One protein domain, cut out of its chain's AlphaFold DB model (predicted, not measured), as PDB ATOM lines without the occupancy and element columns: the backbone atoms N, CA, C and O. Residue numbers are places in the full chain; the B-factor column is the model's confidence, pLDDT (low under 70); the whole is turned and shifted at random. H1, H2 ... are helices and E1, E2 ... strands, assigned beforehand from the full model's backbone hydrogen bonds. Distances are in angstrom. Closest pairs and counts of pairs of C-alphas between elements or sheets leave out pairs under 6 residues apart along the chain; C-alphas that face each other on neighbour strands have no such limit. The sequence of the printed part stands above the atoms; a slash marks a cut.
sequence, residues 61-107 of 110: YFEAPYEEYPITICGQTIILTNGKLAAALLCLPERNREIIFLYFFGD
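Overview. This is residues 61 to 107 of the 110 residues of an uncharacterized protein of Lachnospiraceae bacterium A2 (UniProt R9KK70). A small two-stranded hairpin, E1 and E2, has two helices gathered on one side of it, H1 by the end where E1 begins and H2 by the end where E1 finishes, the two helices making a corner at their tight link. Residues 61 to 66, before the hairpin, run out as a tail at one end of the long axis. The printed part has 47 residues, with two named strands and then two named helices, in the order E1, E2, H1, H2; the sheet order is E1 - E2, antiparallel, and the class is mixed, helices and strands. The whole is only just loose, close to compact, with a radius of gyration of the C-alphas of 11.6 A, and its outline is elongated, 36 by 22 by 16 A.

Along the chain. Strand E1 is residues 69 to 73, 12.8 A from first to last C-alpha, and begins with C-alpha 69 at (293.335, 370.126, 280.568). Strand E2 is residues 76 to 80, 12.9 A long by the same measure. Helix H1 is residues 83 to 90, 10.6 A long. Helix H2, the longest helix with 12 residues, is residues 94 to 105, 15.8 A from C-alpha 94 at (300.126, 386.239, 277.372) to C-alpha 105 at (308.494, 372.861, 276.198).

Arrangement. E1 and E2 form a hairpin, antiparallel, with 151 degrees between their N-to-C directions. C-alphas 70 and 79 face each other at 4.5 A. Across the pair, N 69 and O 80 are 2.8 A apart and N 73 and O 76 are 2.9 A apart, both within hydrogen-bond range. The closest C-alphas of E1 and H1 are those of Tyr 69 and Gly 83, 6.3 A apart. The closest C-alphas of E2 and H1 are those of Leu 80 and Ala 86, at 6.5 A. At the other end of E1, its closest C-alpha pair with H2 is Ile 73 and Glu 98, at 6.6 A. E2 and H2 are apart. H1 and H2 are close but not clearly touching, with the C-alphas of Leu 89 and Arg 97 closest at 6.4 A. Their lines stand at a steep tilt of 54 degrees, opposite ways. In H1 and H2 every O i to N i+4 pair is within hydrogen-bond range.

Size, cuts and confidence. The two C-alphas farthest apart are those of Glu 63 and Arg 95, at 36.0 A. The printed part, residues 61 to 107, has no cut, and the links E1 to E2, E2 to H1 and H1 to H2 are tight. The mean pLDDT of the printed part is 83.2, and residues 61 to 66 are under 70, the model's low-confidence stretch.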
ATOM      1  N   TYR A  61     297.537 357.478 294.423       61.62
ATOM      2  CA  TYR A  61     298.066 358.226 293.279       61.62
ATOM      3  C   TYR A  61     297.562 357.733 291.906       61.62
ATOM      4  O   TYR A  61     297.506 358.520 290.961       61.62
ATOM      5  N   PHE A  62     297.190 356.456 291.776       60.16
ATOM      6  CA  PHE A  62     296.761 355.851 290.507       60.16
ATOM      7  C   PHE A  62     295.236 355.721 290.354       60.16
ATOM      8  O   PHE A  62     294.780 355.195 289.338       60.16
ATOM      9  N   GLU A  63     294.439 356.166 291.332       64.25
ATOM     10  CA  GLU A  63     292.982 355.941 291.334       64.25
ATOM     11  C   GLU A  63     292.178 356.993 290.554       64.25
ATOM     12  O   GLU A  63     291.059 356.716 290.115       64.25
ATOM     13  N   ALA A  64     292.724 358.191 290.338       62.84
ATOM     14  CA  ALA A  64     292.024 359.230 289.592       62.84
ATOM     15  C   ALA A  64     292.251 359.069 288.076       62.84
ATOM     16  O   ALA A  64     293.402 358.968 287.641       62.84
ATOM     17  N   PRO A  65     291.197 359.124 287.236       66.19
ATOM     18  CA  PRO A  65     291.383 359.372 285.814       66.19
ATOM     19  C   PRO A  65     292.109 360.712 285.691       66.19
ATOM     20  O   PRO A  65     291.630 361.710 286.226       66.19
ATOM     21  N   TYR A  66     293.273 360.739 285.041       66.25
ATOM     22  CA  TYR A  66     293.965 361.991 284.754       66.25
ATOM     23  C   TYR A  66     292.999 362.914 284.005       66.25
ATOM     24  O   TYR A  66     292.667 362.666 282.848       66.25
ATOM     25  N   GLU A  67     292.501 363.952 284.673       75.62
ATOM     26  CA  GLU A  67     291.716 364.980 284.005       75.62
ATOM     27  C   GLU A  67     292.660 365.744 283.077       75.62
ATOM     28  O   GLU A  67     293.638 366.355 283.513       75.62
ATOM     29  N   GLU A  68     292.395 365.652 281.778       83.31
ATOM     30  CA  GLU A  68     293.186 366.308 280.749       83.31
ATOM     31  C   GLU A  68     292.691 367.741 280.539       83.31
ATOM     32  O   GLU A  68     291.544 367.986 280.165       83.31
ATOM     33  N   TYR A  69     293.586 368.703 280.751       84.94
ATOM     34  CA  TYR A  69     293.335 370.126 280.568       84.94
ATOM     35  C   TYR A  69     294.121 370.633 279.350       84.94
ATOM     36  O   TYR A  69     295.304 370.967 279.488       84.94
ATOM     37  N   PRO A  70     293.506 370.682 278.152       85.81
ATOM     38  CA  PRO A  70     294.165 371.194 276.958       85.81
ATOM     39  C   PRO A  70     294.282 372.723 277.009       85.81
ATOM     40  O   PRO A  70     293.292 373.432 277.198       85.81
ATOM     41  N   ILE A  71     295.490 373.245 276.795       85.00
ATOM     42  CA  ILE A  71     295.768 374.684 276.686       85.00
ATOM     43  C   ILE A  71     296.471 374.959 275.363       85.00
ATOM     44  O   ILE A  71     297.449 374.297 275.029       85.00
ATOM     45  N   THR A  72     296.011 375.978 274.638       86.62
ATOM     46  CA  THR A  72     296.653 376.435 273.401       86.62
ATOM     47  C   THR A  72     297.527 377.664 273.676       86.62
ATOM     48  O   THR A  72     297.011 378.697 274.104       86.62
ATOM     49  N   ILE A  73     298.837 377.562 273.431       85.50
ATOM     50  CA  ILE A  73     299.830 378.651 273.558       85.50
ATOM     51  C   ILE A  73     300.687 378.655 272.285       85.50
ATOM     52  O   ILE A  73     301.061 377.592 271.803       85.50
ATOM     53  N   CYS A  74     300.966 379.828 271.701       83.19
ATOM     54  CA  CYS A  74     301.756 379.967 270.461       83.19
ATOM     55  C   CYS A  74     301.297 379.059 269.289       83.19
ATOM     56  O   CYS A  74     302.102 378.664 268.451       83.19
ATOM     57  N   GLY A  75     300.009 378.701 269.229       82.12
ATOM     58  CA  GLY A  75     299.462 377.795 268.208       82.12
ATOM     59  C   GLY A  75     299.724 376.300 268.443       82.12
ATOM     60  O   GLY A  75     299.335 375.488 267.608       82.12
ATOM     61  N   GLN A  76     300.335 375.922 269.569       83.94
ATOM     62  CA  GLN A  76     300.532 374.535 269.998       83.94
ATOM     63  C   GLN A  76     299.604 374.198 271.174       83.94
ATOM     64  O   GLN A  76     299.349 375.038 272.037       83.94
ATOM     65  N   THR A  77     299.084 372.968 271.204       87.06
ATOM     66  CA  THR A  77     298.184 372.489 272.263       87.06
ATOM     67  C   THR A  77     298.937 371.578 273.225       87.06
ATOM     68  O   THR A  77     299.510 370.572 272.812       87.06
ATOM     69  N   ILE A  78     298.918 371.928 274.508       86.19
ATOM     70  CA  ILE A  78     299.562 371.191 275.598       86.19
ATOM     71  C   ILE A  78     298.472 370.551 276.443       86.19
ATOM     72  O   ILE A  78     297.511 371.226 276.811       86.19
ATOM     73  N   ILE A  79     298.636 369.276 276.783       88.38
ATOM     74  CA  ILE A  79     297.726 368.558 277.674       88.38
ATOM     75  C   ILE A  79     298.351 368.526 279.068       88.38
ATOM     76  O   ILE A  79     299.436 367.977 279.255       88.38
ATOM     77  N   LEU A  80     297.676 369.134 280.042       86.00
ATOM     78  CA  LEU A  80     298.097 369.125 281.441       86.00
ATOM     79  C   LEU A  80     297.206 368.190 282.249       86.00
ATOM     80  O   LEU A  80     295.991 368.236 282.124       86.00
ATOM     81  N   THR A  81     297.807 367.400 283.132       83.88
ATOM     82  CA  THR A  81     297.086 366.488 284.034       83.88
ATOM     83  C   THR A  81     296.636 367.152 285.340       83.88
ATOM     84  O   THR A  81     295.951 366.540 286.152       83.88
ATOM     85  N   ASN A  82     297.039 368.406 285.583       83.62
ATOM     86  CA  ASN A  82     296.745 369.139 286.813       83.62
ATOM     87  C   ASN A  82     295.948 370.417 286.524       83.62
ATOM     88  O   ASN A  82     296.491 371.404 286.016       83.62
ATOM     89  N   GLY A  83     294.679 370.430 286.938       83.81
ATOM     90  CA  GLY A  83     293.767 371.554 286.719       83.81
ATOM     91  C   GLY A  83     294.179 372.853 287.416       83.81
ATOM     92  O   GLY A  83     293.980 373.938 286.867       83.81
ATOM     93  N   LYS A  84     294.827 372.785 288.588       86.56
ATOM     94  CA  LYS A  84     295.315 373.990 289.287       86.56
ATOM     95  C   LYS A  84     296.443 374.660 288.512       86.56
ATOM     96  O   LYS A  84     296.491 375.886 288.435       86.56
ATOM     97  N   LEU A  85     297.333 373.856 287.932       87.25
ATOM     98  CA  LEU A  85     298.429 374.354 287.104       87.25
ATOM     99  C   LEU A  85     297.884 374.965 285.810       87.25
ATOM    100  O   LEU A  85     298.291 376.064 285.437       87.25
ATOM    101  N   ALA A  86     296.904 374.306 285.186       87.69
ATOM    102  CA  ALA A  86     296.233 374.824 284.002       87.69
ATOM    103  C   ALA A  86     295.569 376.192 284.254       87.69
ATOM    104  O   ALA A  86     295.794 377.146 283.506       87.69
ATOM    105  N   ALA A  87     294.820 376.320 285.353       88.31
ATOM    106  CA  ALA A  87     294.196 377.580 285.752       88.31
ATOM    107  C   ALA A  87     295.232 378.676 286.061       88.31
ATOM    108  O   ALA A  87     295.074 379.818 285.630       88.31
ATOM    109  N   ALA A  88     296.315 378.336 286.768       89.81
ATOM    110  CA  ALA A  88     297.377 379.285 287.094       89.81
ATOM    111  C   ALA A  88     298.068 379.837 285.840       89.81
ATOM    112  O   ALA A  88     298.330 381.038 285.767       89.81
ATOM    113  N   LEU A  89     298.314 378.986 284.837       88.12
ATOM    114  CA  LEU A  89     298.860 379.430 283.556       88.12
ATOM    115  C   LEU A  89     297.896 380.376 282.840       88.12
ATOM    116  O   LEU A  89     298.329 381.430 282.384       88.12
ATOM    117  N   LEU A  90     296.600 380.058 282.783       86.75
ATOM    118  CA  LEU A  90     295.594 380.918 282.142       86.75
ATOM    119  C   LEU A  90     295.448 382.293 282.813       86.75
ATOM    120  O   LEU A  90     295.158 383.271 282.125       86.75
ATOM    121  N   CYS A  91     295.689 382.390 284.122       91.44
ATOM    122  CA  CYS A  91     295.682 383.661 284.852       91.44
ATOM    123  C   CYS A  91     296.871 384.581 284.513       91.44
ATOM    124  O   CYS A  91     296.845 385.761 284.868       91.44
ATOM    125  N   LEU A  92     297.924 384.077 283.860       90.25
ATOM    126  CA  LEU A  92     299.099 384.880 283.522       90.25
ATOM    127  C   LEU A  92     298.889 385.714 282.244       90.25
ATOM    128  O   LEU A  92     298.240 385.266 281.289       90.25
ATOM    129  N   PRO A  93     299.521 386.902 282.159       91.75
ATOM    130  CA  PRO A  93     299.610 387.656 280.913       91.75
ATOM    131  C   PRO A  93     300.202 386.801 279.788       91.75
ATOM    132  O   PRO A  93     301.084 385.978 280.029       91.75
ATOM    133  N   GLU A  94     299.744 387.024 278.557       87.44
ATOM    134  CA  GLU A  94     300.126 386.239 277.372       87.44
ATOM    135  C   GLU A  94     301.647 386.116 277.216       87.44
ATOM    136  O   GLU A  94     302.170 385.007 277.209       87.44
ATOM    137  N   ARG A  95     302.379 387.233 277.292       88.62
ATOM    138  CA  ARG A  95     303.850 387.249 277.220       88.62
ATOM    139  C   ARG A  95     304.533 386.329 278.242       88.62
ATOM    140  O   ARG A  95     305.537 385.702 277.932       88.62
ATOM    141  N   ASN A  96     304.005 386.243 279.463       88.56
ATOM    142  CA  ASN A  96     304.592 385.395 280.504       88.56
ATOM    143  C   ASN A  96     304.284 383.916 280.250       88.56
ATOM    144  O   ASN A  96     305.139 383.069 280.501       88.56
ATOM    145  N   ARG A  97     303.091 383.606 279.721       88.81
ATOM    146  CA  ARG A  97     302.737 382.245 279.297       88.81
ATOM    147  C   ARG A  97     303.652 381.754 278.184       88.81
ATOM    148  O   ARG A  97     304.134 380.632 278.268       88.81
ATOM    149  N   GLU A  98     303.922 382.594 277.191       87.94
ATOM    150  CA  GLU A  98     304.808 382.257 276.071       87.94
ATOM    151  C   GLU A  98     306.245 382.003 276.535       87.94
ATOM    152  O   GLU A  98     306.857 381.027 276.118       87.94
ATOM    153  N   ILE A  99     306.772 382.820 277.455       88.06
ATOM    154  CA  ILE A  99     308.120 382.617 278.014       88.06
ATOM    155  C   ILE A  99     308.211 381.287 278.770       88.06
ATOM    156  O   ILE A  99     309.152 380.524 278.559       88.06
ATOM    157  N   ILE A 100     307.237 380.993 279.638       88.31
ATOM    158  CA  ILE A 100     307.187 379.723 280.380       88.31
ATOM    159  C   ILE A 100     307.072 378.553 279.402       88.31
ATOM    160  O   ILE A 100     307.758 377.544 279.559       88.31
ATOM    161  N   PHE A 101     306.237 378.701 278.375       87.50
ATOM    162  CA  PHE A 101     306.062 377.690 277.347       87.50
ATOM    163  C   PHE A 101     307.372 377.388 276.611       87.50
ATOM    164  O   PHE A 101     307.798 376.237 276.564       87.50
ATOM    165  N   LEU A 102     308.047 378.421 276.109       87.75
ATOM    166  CA  LEU A 102     309.311 378.288 275.387       87.75
ATOM    167  C   LEU A 102     310.424 377.700 276.265       87.75
ATOM    168  O   LEU A 102     311.209 376.890 275.782       87.75
ATOM    169  N   TYR A 103     310.470 378.058 277.549       87.00
ATOM    170  CA  TYR A 103     311.493 377.560 278.470       87.00
ATOM    171  C   TYR A 103     311.328 376.070 278.806       87.00
ATOM    172  O   TYR A 103     312.310 375.336 278.815       87.00
ATOM    173  N   PHE A 104     310.102 375.614 279.092       86.50
ATOM    174  CA  PHE A 104     309.863 374.228 279.524       86.50
ATOM    175  C   PHE A 104     309.585 373.254 278.378       86.50
ATOM    176  O   PHE A 104     309.920 372.079 278.498       86.50
ATOM    177  N   PHE A 105     308.944 373.716 277.302       84.38
ATOM    178  CA  PHE A 105     308.494 372.861 276.198       84.38
ATOM    179  C   PHE A 105     309.179 373.180 274.864       84.38
ATOM    180  O   PHE A 105     309.115 372.368 273.947       84.38
ATOM    181  N   GLY A 106     309.802 374.355 274.737       79.00
ATOM    182  CA  GLY A 106     310.454 374.815 273.508       79.00
ATOM    183  C   GLY A 106     311.981 374.722 273.515       79.00
ATOM    184  O   GLY A 106     312.596 375.298 272.620       79.00
ATOM    185  N   ASP A 107     312.583 374.068 274.519       75.31
ATOM    186  CA  ASP A 107     314.039 373.949 274.729       75.31
ATOM    187  C   ASP A 107     314.803 375.285 274.613       75.31
ATOM    188  O   ASP A 107     315.978 375.331 274.241       75.31
TER     189      ASP A 107